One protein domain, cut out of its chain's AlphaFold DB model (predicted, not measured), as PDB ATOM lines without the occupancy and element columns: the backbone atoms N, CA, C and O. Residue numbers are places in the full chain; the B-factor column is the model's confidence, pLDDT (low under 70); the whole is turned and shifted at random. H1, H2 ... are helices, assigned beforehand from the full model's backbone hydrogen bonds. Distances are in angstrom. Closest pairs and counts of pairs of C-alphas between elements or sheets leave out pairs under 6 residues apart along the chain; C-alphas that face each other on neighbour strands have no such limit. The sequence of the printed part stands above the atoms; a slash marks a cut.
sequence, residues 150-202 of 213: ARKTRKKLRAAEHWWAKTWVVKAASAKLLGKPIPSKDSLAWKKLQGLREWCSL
ATOM      1  N   ALA A 150      44.279  45.876  16.561       80.00
ATOM      2  CA  ALA A 150      44.048  45.722  17.994       80.00
ATOM      3  C   ALA A 150      44.435  44.319  18.502       80.00
ATOM      4  O   ALA A 150      44.344  43.314  17.790       80.00
ATOM      5  N   ARG A 151      44.803  44.220  19.790       80.69
ATOM      6  CA  ARG A 151      45.160  42.941  20.442       80.69
ATOM      7  C   ARG A 151      44.073  41.875  20.260       80.69
ATOM      8  O   ARG A 151      44.401  40.713  20.031       80.69
ATOM      9  N   LYS A 152      42.796  42.271  20.339       78.19
ATOM     10  CA  LYS A 152      41.638  41.384  20.136       78.19
ATOM     11  C   LYS A 152      41.619  40.806  18.717       78.19
ATOM     12  O   LYS A 152      41.461  39.599  18.571       78.19
ATOM     13  N   THR A 153      41.861  41.635  17.702       78.94
ATOM     14  CA  THR A 153      41.950  41.227  16.291       78.94
ATOM     15  C   THR A 153      43.087  40.231  16.080       78.94
ATOM     16  O   THR A 153      42.852  39.136  15.580       78.94
ATOM     17  N   ARG A 154      44.292  40.522  16.592       81.25
ATOM     18  CA  ARG A 154      45.435  39.589  16.511       81.25
ATOM     19  C   ARG A 154      45.190  38.269  17.250       81.25
ATOM     20  O   ARG A 154      45.682  37.226  16.836       81.25
ATOM     21  N   LYS A 155      44.455  38.291  18.371       81.44
ATOM     22  CA  LYS A 155      44.074  37.067  19.100       81.44
ATOM     23  C   LYS A 155      43.104  36.216  18.276       81.44
ATOM     24  O   LYS A 155      43.303  35.009  18.201       81.44
ATOM     25  N   LYS A 156      42.103  36.837  17.640       79.38
ATOM     26  CA  LYS A 156      41.175  36.146  16.731       79.38
ATOM     27  C   LYS A 156      41.899  35.550  15.524       79.38
ATOM     28  O   LYS A 156      41.627  34.408  15.187       79.38
ATOM     29  N   LEU A 157      42.847  36.284  14.935       79.62
ATOM     30  CA  LEU A 157      43.650  35.792  13.814       79.62
ATOM     31  C   LEU A 157      44.459  34.548  14.202       79.62
ATOM     32  O   LEU A 157      44.319  33.517  13.559       79.62
ATOM     33  N   ARG A 158      45.202  34.596  15.318       78.06
ATOM     34  CA  ARG A 158      45.952  33.430  15.824       78.06
ATOM     35  C   ARG A 158      45.059  32.225  16.119       78.06
ATOM     36  O   ARG A 158      45.445  31.090  15.863       78.06
ATOM     37  N   ALA A 159      43.860  32.463  16.650       77.19
ATOM     38  CA  ALA A 159      42.889  31.393  16.852       77.19
ATOM     39  C   ALA A 159      42.442  30.793  15.509       77.19
ATOM     40  O   ALA A 159      42.436  29.576  15.370       77.19
ATOM     41  N   ALA A 160      42.116  31.627  14.517       75.88
ATOM     42  CA  ALA A 160      41.732  31.170  13.184       75.88
ATOM     43  C   ALA A 160      42.849  30.361  12.497       75.88
ATOM     44  O   ALA A 160      42.561  29.324  11.910       75.88
ATOM     45  N   GLU A 161      44.114  30.775  12.631       79.19
ATOM     46  CA  GLU A 161      45.284  30.021  12.151       79.19
ATOM     47  C   GLU A 161      45.369  28.632  12.791       79.19
ATOM     48  O   GLU A 161      45.521  27.627  12.095       79.19
ATOM     49  N   HIS A 162      45.224  28.566  14.118       81.06
ATOM     50  CA  HIS A 162      45.260  27.310  14.861       81.06
ATOM     51  C   HIS A 162      44.123  26.363  14.446       81.06
ATOM     52  O   HIS A 162      44.360  25.184  14.168       81.06
ATOM     53  N   TRP A 163      42.895  26.884  14.352       77.19
ATOM     54  CA  TRP A 163      41.732  26.113  13.912       77.19
ATOM     55  C   TRP A 163      41.876  25.629  12.472       77.19
ATOM     56  O   TRP A 163      41.576  24.469  12.194       77.19
ATOM     57  N   TRP A 164      42.370  26.478  11.568       76.50
ATOM     58  CA  TRP A 164      42.628  26.096  10.183       76.50
ATOM     59  C   TRP A 164      43.626  24.940  10.097       76.50
ATOM     60  O   TRP A 164      43.330  23.925   9.467       76.50
ATOM     61  N   ALA A 165      44.764  25.052  10.790       81.06
ATOM     62  CA  ALA A 165      45.785  24.010  10.814       81.06
ATOM     63  C   ALA A 165      45.224  22.680  11.341       81.06
ATOM     64  O   ALA A 165      45.377  21.648  10.689       81.06
ATOM     65  N   LYS A 166      44.501  22.705  12.468       80.50
ATOM     66  CA  LYS A 166      43.893  21.505  13.065       80.50
ATOM     67  C   LYS A 166      42.854  20.862  12.140       80.50
ATOM     68  O   LYS A 166      42.868  19.651  11.940       80.50
ATOM     69  N   THR A 167      41.981  21.670  11.544       82.06
ATOM     70  CA  THR A 167      40.914  21.186  10.651       82.06
ATOM     71  C   THR A 167      41.488  20.601   9.364       82.06
ATOM     72  O   THR A 167      41.024  19.562   8.899       82.06
ATOM     73  N   TRP A 168      42.515  21.235   8.791       80.12
ATOM     74  CA  TRP A 168      43.198  20.709   7.613       80.12
ATOM     75  C   TRP A 168      43.888  19.375   7.914       80.12
ATOM     76  O   TRP A 168      43.734  18.445   7.133       80.12
ATOM     77  N   VAL A 169      44.566  19.245   9.064       77.69
ATOM     78  CA  VAL A 169      45.188  17.977   9.490       77.69
ATOM     79  C   VAL A 169      44.153  16.852   9.574       77.69
ATOM     80  O   VAL A 169      44.385  15.778   9.026       77.69
ATOM     81  N   VAL A 170      42.986  17.103  10.179       75.38
ATOM     82  CA  VAL A 170      41.892  16.115  10.251       75.38
ATOM     83  C   VAL A 170      41.374  15.747   8.858       75.38
ATOM     84  O   VAL A 170      41.220  14.566   8.550       75.38
ATOM     85  N   LYS A 171      41.152  16.735   7.979       78.38
ATOM     86  CA  LYS A 171      40.702  16.491   6.598       78.38
ATOM     87  C   LYS A 171      41.733  15.712   5.775       78.38
ATOM     88  O   LYS A 171      41.351  14.824   5.021       78.38
ATOM     89  N   ALA A 172      43.020  16.014   5.927       74.19
ATOM     90  CA  ALA A 172      44.109  15.320   5.244       74.19
ATOM     91  C   ALA A 172      44.262  13.872   5.735       74.19
ATOM     92  O   ALA A 172      44.396  12.964   4.917       74.19
ATOM     93  N   ALA A 173      44.180  13.646   7.049       66.56
ATOM     94  CA  ALA A 173      44.200  12.307   7.635       66.56
ATOM     95  C   ALA A 173      42.994  11.471   7.175       66.56
ATOM     96  O   ALA A 173      43.165  10.328   6.766       66.56
ATOM     97  N   SER A 174      41.793  12.058   7.163       68.25
ATOM     98  CA  SER A 174      40.577  11.403   6.667       68.25
ATOM     99  C   SER A 174      40.658  11.072   5.173       68.25
ATOM    100  O   SER A 174      40.341   9.952   4.786       68.25
ATOM    101  N   ALA A 175      41.146  11.993   4.332       72.19
ATOM    102  CA  ALA A 175      41.356  11.729   2.909       72.19
ATOM    103  C   ALA A 175      42.350  10.579   2.690       72.19
ATOM    104  O   ALA A 175      42.074   9.680   1.901       72.19
ATOM    105  N   LYS A 176      43.448  10.557   3.458       72.00
ATOM    106  CA  LYS A 176      44.444   9.479   3.423       72.00
ATOM    107  C   LYS A 176      43.857   8.127   3.849       72.00
ATOM    108  O   LYS A 176      44.119   7.135   3.181       72.00
ATOM    109  N   LEU A 177      43.048   8.093   4.912       71.19
ATOM    110  CA  LEU A 177      42.352   6.880   5.369       71.19
ATOM    111  C   LEU A 177      41.337   6.358   4.340       71.19
ATOM    112  O   LEU A 177      41.163   5.154   4.212       71.19
ATOM    113  N   LEU A 178      40.682   7.256   3.601       74.56
ATOM    114  CA  LEU A 178      39.659   6.923   2.604       74.56
ATOM    115  C   LEU A 178      40.216   6.717   1.183       74.56
ATOM    116  O   LEU A 178      39.428   6.577   0.250       74.56
ATOM    117  N   GLY A 179      41.540   6.769   0.985       75.56
ATOM    118  CA  GLY A 179      42.164   6.681  -0.345       75.56
ATOM    119  C   GLY A 179      41.809   7.840  -1.290       75.56
ATOM    120  O   GLY A 179      41.934   7.715  -2.505       75.56
ATOM    121  N   LYS A 180      41.340   8.969  -0.750       73.00
ATOM    122  CA  LYS A 180      40.960  10.169  -1.507       73.00
ATOM    123  C   LYS A 180      42.145  11.137  -1.636       73.00
ATOM    124  O   LYS A 180      43.013  11.165  -0.759       73.00
ATOM    125  N   PRO A 181      42.176  11.985  -2.680       76.06
ATOM    126  CA  PRO A 181      43.203  13.011  -2.817       76.06
ATOM    127  C   PRO A 181      43.197  13.970  -1.620       76.06
ATOM    128  O   PRO A 181      42.146  14.427  -1.159       76.06
ATOM    129  N   ILE A 182      44.391  14.275  -1.110       75.50
ATOM    130  CA  ILE A 182      44.570  15.165   0.040       75.50
ATOM    131  C   ILE A 182      44.162  16.591  -0.369       75.50
ATOM    132  O   ILE A 182      44.655  17.099  -1.377       75.50
ATOM    133  N   PRO A 183      43.296  17.274   0.401       73.75
ATOM    134  CA  PRO A 183      42.852  18.619   0.061       73.75
ATOM    135  C   PRO A 183      44.008  19.628   0.097       73.75
ATOM    136  O   PRO A 183      44.769  19.692   1.068       73.75
ATOM    137  N   SER A 184      44.094  20.458  -0.947       75.62
ATOM    138  CA  SER A 184      45.080  21.539  -1.048       75.62
ATOM    139  C   SER A 184      44.984  22.509   0.134       75.62
ATOM    140  O   SER A 184      43.895  22.820   0.631       75.62
ATOM    141  N   LYS A 185      46.140  23.020   0.576       69.94
ATOM    142  CA  LYS A 185      46.208  24.098   1.572       69.94
ATOM    143  C   LYS A 185      45.729  25.442   1.004       69.94
ATOM    144  O   LYS A 185      45.308  26.298   1.780       69.94
ATOM    145  N   ASP A 186      45.696  25.600  -0.319       70.06
ATOM    146  CA  ASP A 186      45.429  26.863  -1.020       70.06
ATOM    147  C   ASP A 186      43.942  27.134  -1.257       70.06
ATOM    148  O   ASP A 186      43.495  27.435  -2.365       70.06
ATOM    149  N   SER A 187      43.145  27.066  -0.195       76.06
ATOM    150  CA  SER A 187      41.759  27.530  -0.269       76.06
ATOM    151  C   SER A 187      41.684  29.063  -0.331       76.06
ATOM    152  O   SER A 187      42.538  29.772   0.209       76.06
ATOM    153  N   LEU A 188      40.605  29.604  -0.906       72.88
ATOM    154  CA  LEU A 188      40.317  31.045  -0.862       72.88
ATOM    155  C   LEU A 188      40.288  31.585   0.582       72.88
ATOM    156  O   LEU A 188      40.733  32.703   0.841       72.88
ATOM    157  N   ALA A 189      39.805  30.781   1.534       69.94
ATOM    158  CA  ALA A 189      39.805  31.125   2.953       69.94
ATOM    159  C   ALA A 189      41.232  31.261   3.513       69.94
ATOM    160  O   ALA A 189      41.508  32.199   4.260       69.94
ATOM    161  N   TRP A 190      42.150  30.380   3.107       70.69
ATOM    162  CA  TRP A 190      43.557  30.445   3.502       70.69
ATOM    163  C   TRP A 190      44.264  31.666   2.913       70.69
ATOM    164  O   TRP A 190      44.964  32.369   3.638       70.69
ATOM    165  N   LYS A 191      44.007  31.992   1.641       77.31
ATOM    166  CA  LYS A 191      44.543  33.204   0.995       77.31
ATOM    167  C   LYS A 191      44.078  34.484   1.700       77.31
ATOM    168  O   LYS A 191      44.894  35.350   2.003       77.31
ATOM    169  N   LYS A 192      42.788  34.575   2.050       73.44
ATOM    170  CA  LYS A 192      42.244  35.692   2.852       73.44
ATOM    171  C   LYS A 192      42.918  35.799   4.223       73.44
ATOM    172  O   LYS A 192      43.182  36.900   4.703       73.44
ATOM    173  N   LEU A 193      43.206  34.660   4.850       77.44
ATOM    174  CA  LEU A 193      43.860  34.604   6.152       77.44
ATOM    175  C   LEU A 193      45.333  35.043   6.072       77.44
ATOM    176  O   LEU A 193      45.776  35.811   6.927       77.44
ATOM    177  N   GLN A 194      46.065  34.643   5.026       76.75
ATOM    178  CA  GLN A 194      47.429  35.126   4.771       76.75
ATOM    179  C   GLN A 194      47.463  36.638   4.520       76.75
ATOM    180  O   GLN A 194      48.260  37.323   5.154       76.75
ATOM    181  N   GLY A 195      46.538  37.189   3.726       76.69
ATOM    182  CA  GLY A 195      46.452  38.644   3.529       76.69
ATOM    183  C   GLY A 195      46.188  39.414   4.834       76.69
ATOM    184  O   GLY A 195      46.796  40.451   5.097       76.69
ATOM    185  N   LEU A 196      45.344  38.878   5.725       75.50
ATOM    186  CA  LEU A 196      45.130  39.445   7.065       75.50
ATOM    187  C   LEU A 196      46.384  39.369   7.947       75.50
ATOM    188  O   LEU A 196      46.634  40.279   8.743       75.50
ATOM    189  N   ARG A 197      47.170  38.296   7.823       76.81
ATOM    190  CA  ARG A 197      48.450  38.126   8.520       76.81
ATOM    191  C   ARG A 197      49.494  39.108   8.012       76.81
ATOM    192  O   ARG A 197      50.157  39.734   8.838       76.81
ATOM    193  N   GLU A 198      49.604  39.290   6.703       78.62
ATOM    194  CA  GLU A 198      50.465  40.299   6.085       78.62
ATOM    195  C   GLU A 198      50.086  41.691   6.573       78.62
ATOM    196  O   GLU A 198      50.931  42.369   7.149       78.62
ATOM    197  N   TRP A 199      48.803  42.063   6.501       71.38
ATOM    198  CA  TRP A 199      48.313  43.335   7.037       71.38
ATOM    199  C   TRP A 199      48.657  43.526   8.520       71.38
ATOM    200  O   TRP A 199      49.089  44.600   8.934       71.38
ATOM    201  N   CYS A 200      48.529  42.474   9.334       70.19
ATOM    202  CA  CYS A 200      48.917  42.535  10.743       70.19
ATOM    203  C   CYS A 200      50.432  42.648  10.974       70.19
ATOM    204  O   CYS A 200      50.843  43.063  12.062       70.19
ATOM    205  N   SER A 201      51.231  42.244   9.988       68.69
ATOM    206  CA  SER A 201      52.695  42.228  10.012       68.69
ATOM    207  C   SER A 201      53.305  43.475   9.370       68.69
ATOM    208  O   SER A 201      54.485  43.748   9.601       68.69
ATOM    209  N   LEU A 202      52.515  44.245   8.608       65.19
ATOM    210  CA  LEU A 202      52.922  45.531   8.059       65.19
ATOM    211  C   LEU A 202      53.384  46.434   9.205       65.19
ATOM    212  O   LEU A 202      52.623  46.812  10.099       65.19
TER     213      LEU A 202
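Overview. This is residues 150 to 202 of the 213 residues of the protein "Reverse transcriptase domain-containing protein" of Pelomicrobium methylotrophicum (UniProt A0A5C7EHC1). A long helix, H1, makes the length of a rod, and the chain folds back along it through a short link into a shorter helix, H2, which lies beside the first part of H1 as a loose helical hairpin. The printed part has 53 residues with two named helices, H1 then H2, and no named strand: all helix. It is loose, with a radius of gyration of the C-alphas of 13.4 A, and spans 43 by 16 by 12 A.

Along the chain. H1, residues 151 to 177, is 39.2 A long and begins at C-alpha 151 (45.160, 42.941, 20.442). H2, residues 188 to 201, is 19.9 A long and ends at C-alpha 201 (52.695, 42.228, 10.012).

Arrangement. H1 touches H2 with residues 154 to 161 alone; the closest C-alphas are those of Arg 154 and Cys 200, 7.4 A apart. They form a hairpin, running opposite ways at a shallow tilt of 34 degrees, only just short of steep. In H1 and H2 every O i to N i+4 pair is within hydrogen-bond range.

Size, cuts and confidence. The C-alphas farthest apart, of Ala 150 and Gly 179, are 43.2 A apart. The printed part has no cut, and the link is short, 10 residues. Mean pLDDT of the printed part is 75.6; residues 173 to 174, 185, 189 and 201 to 202 are under 70.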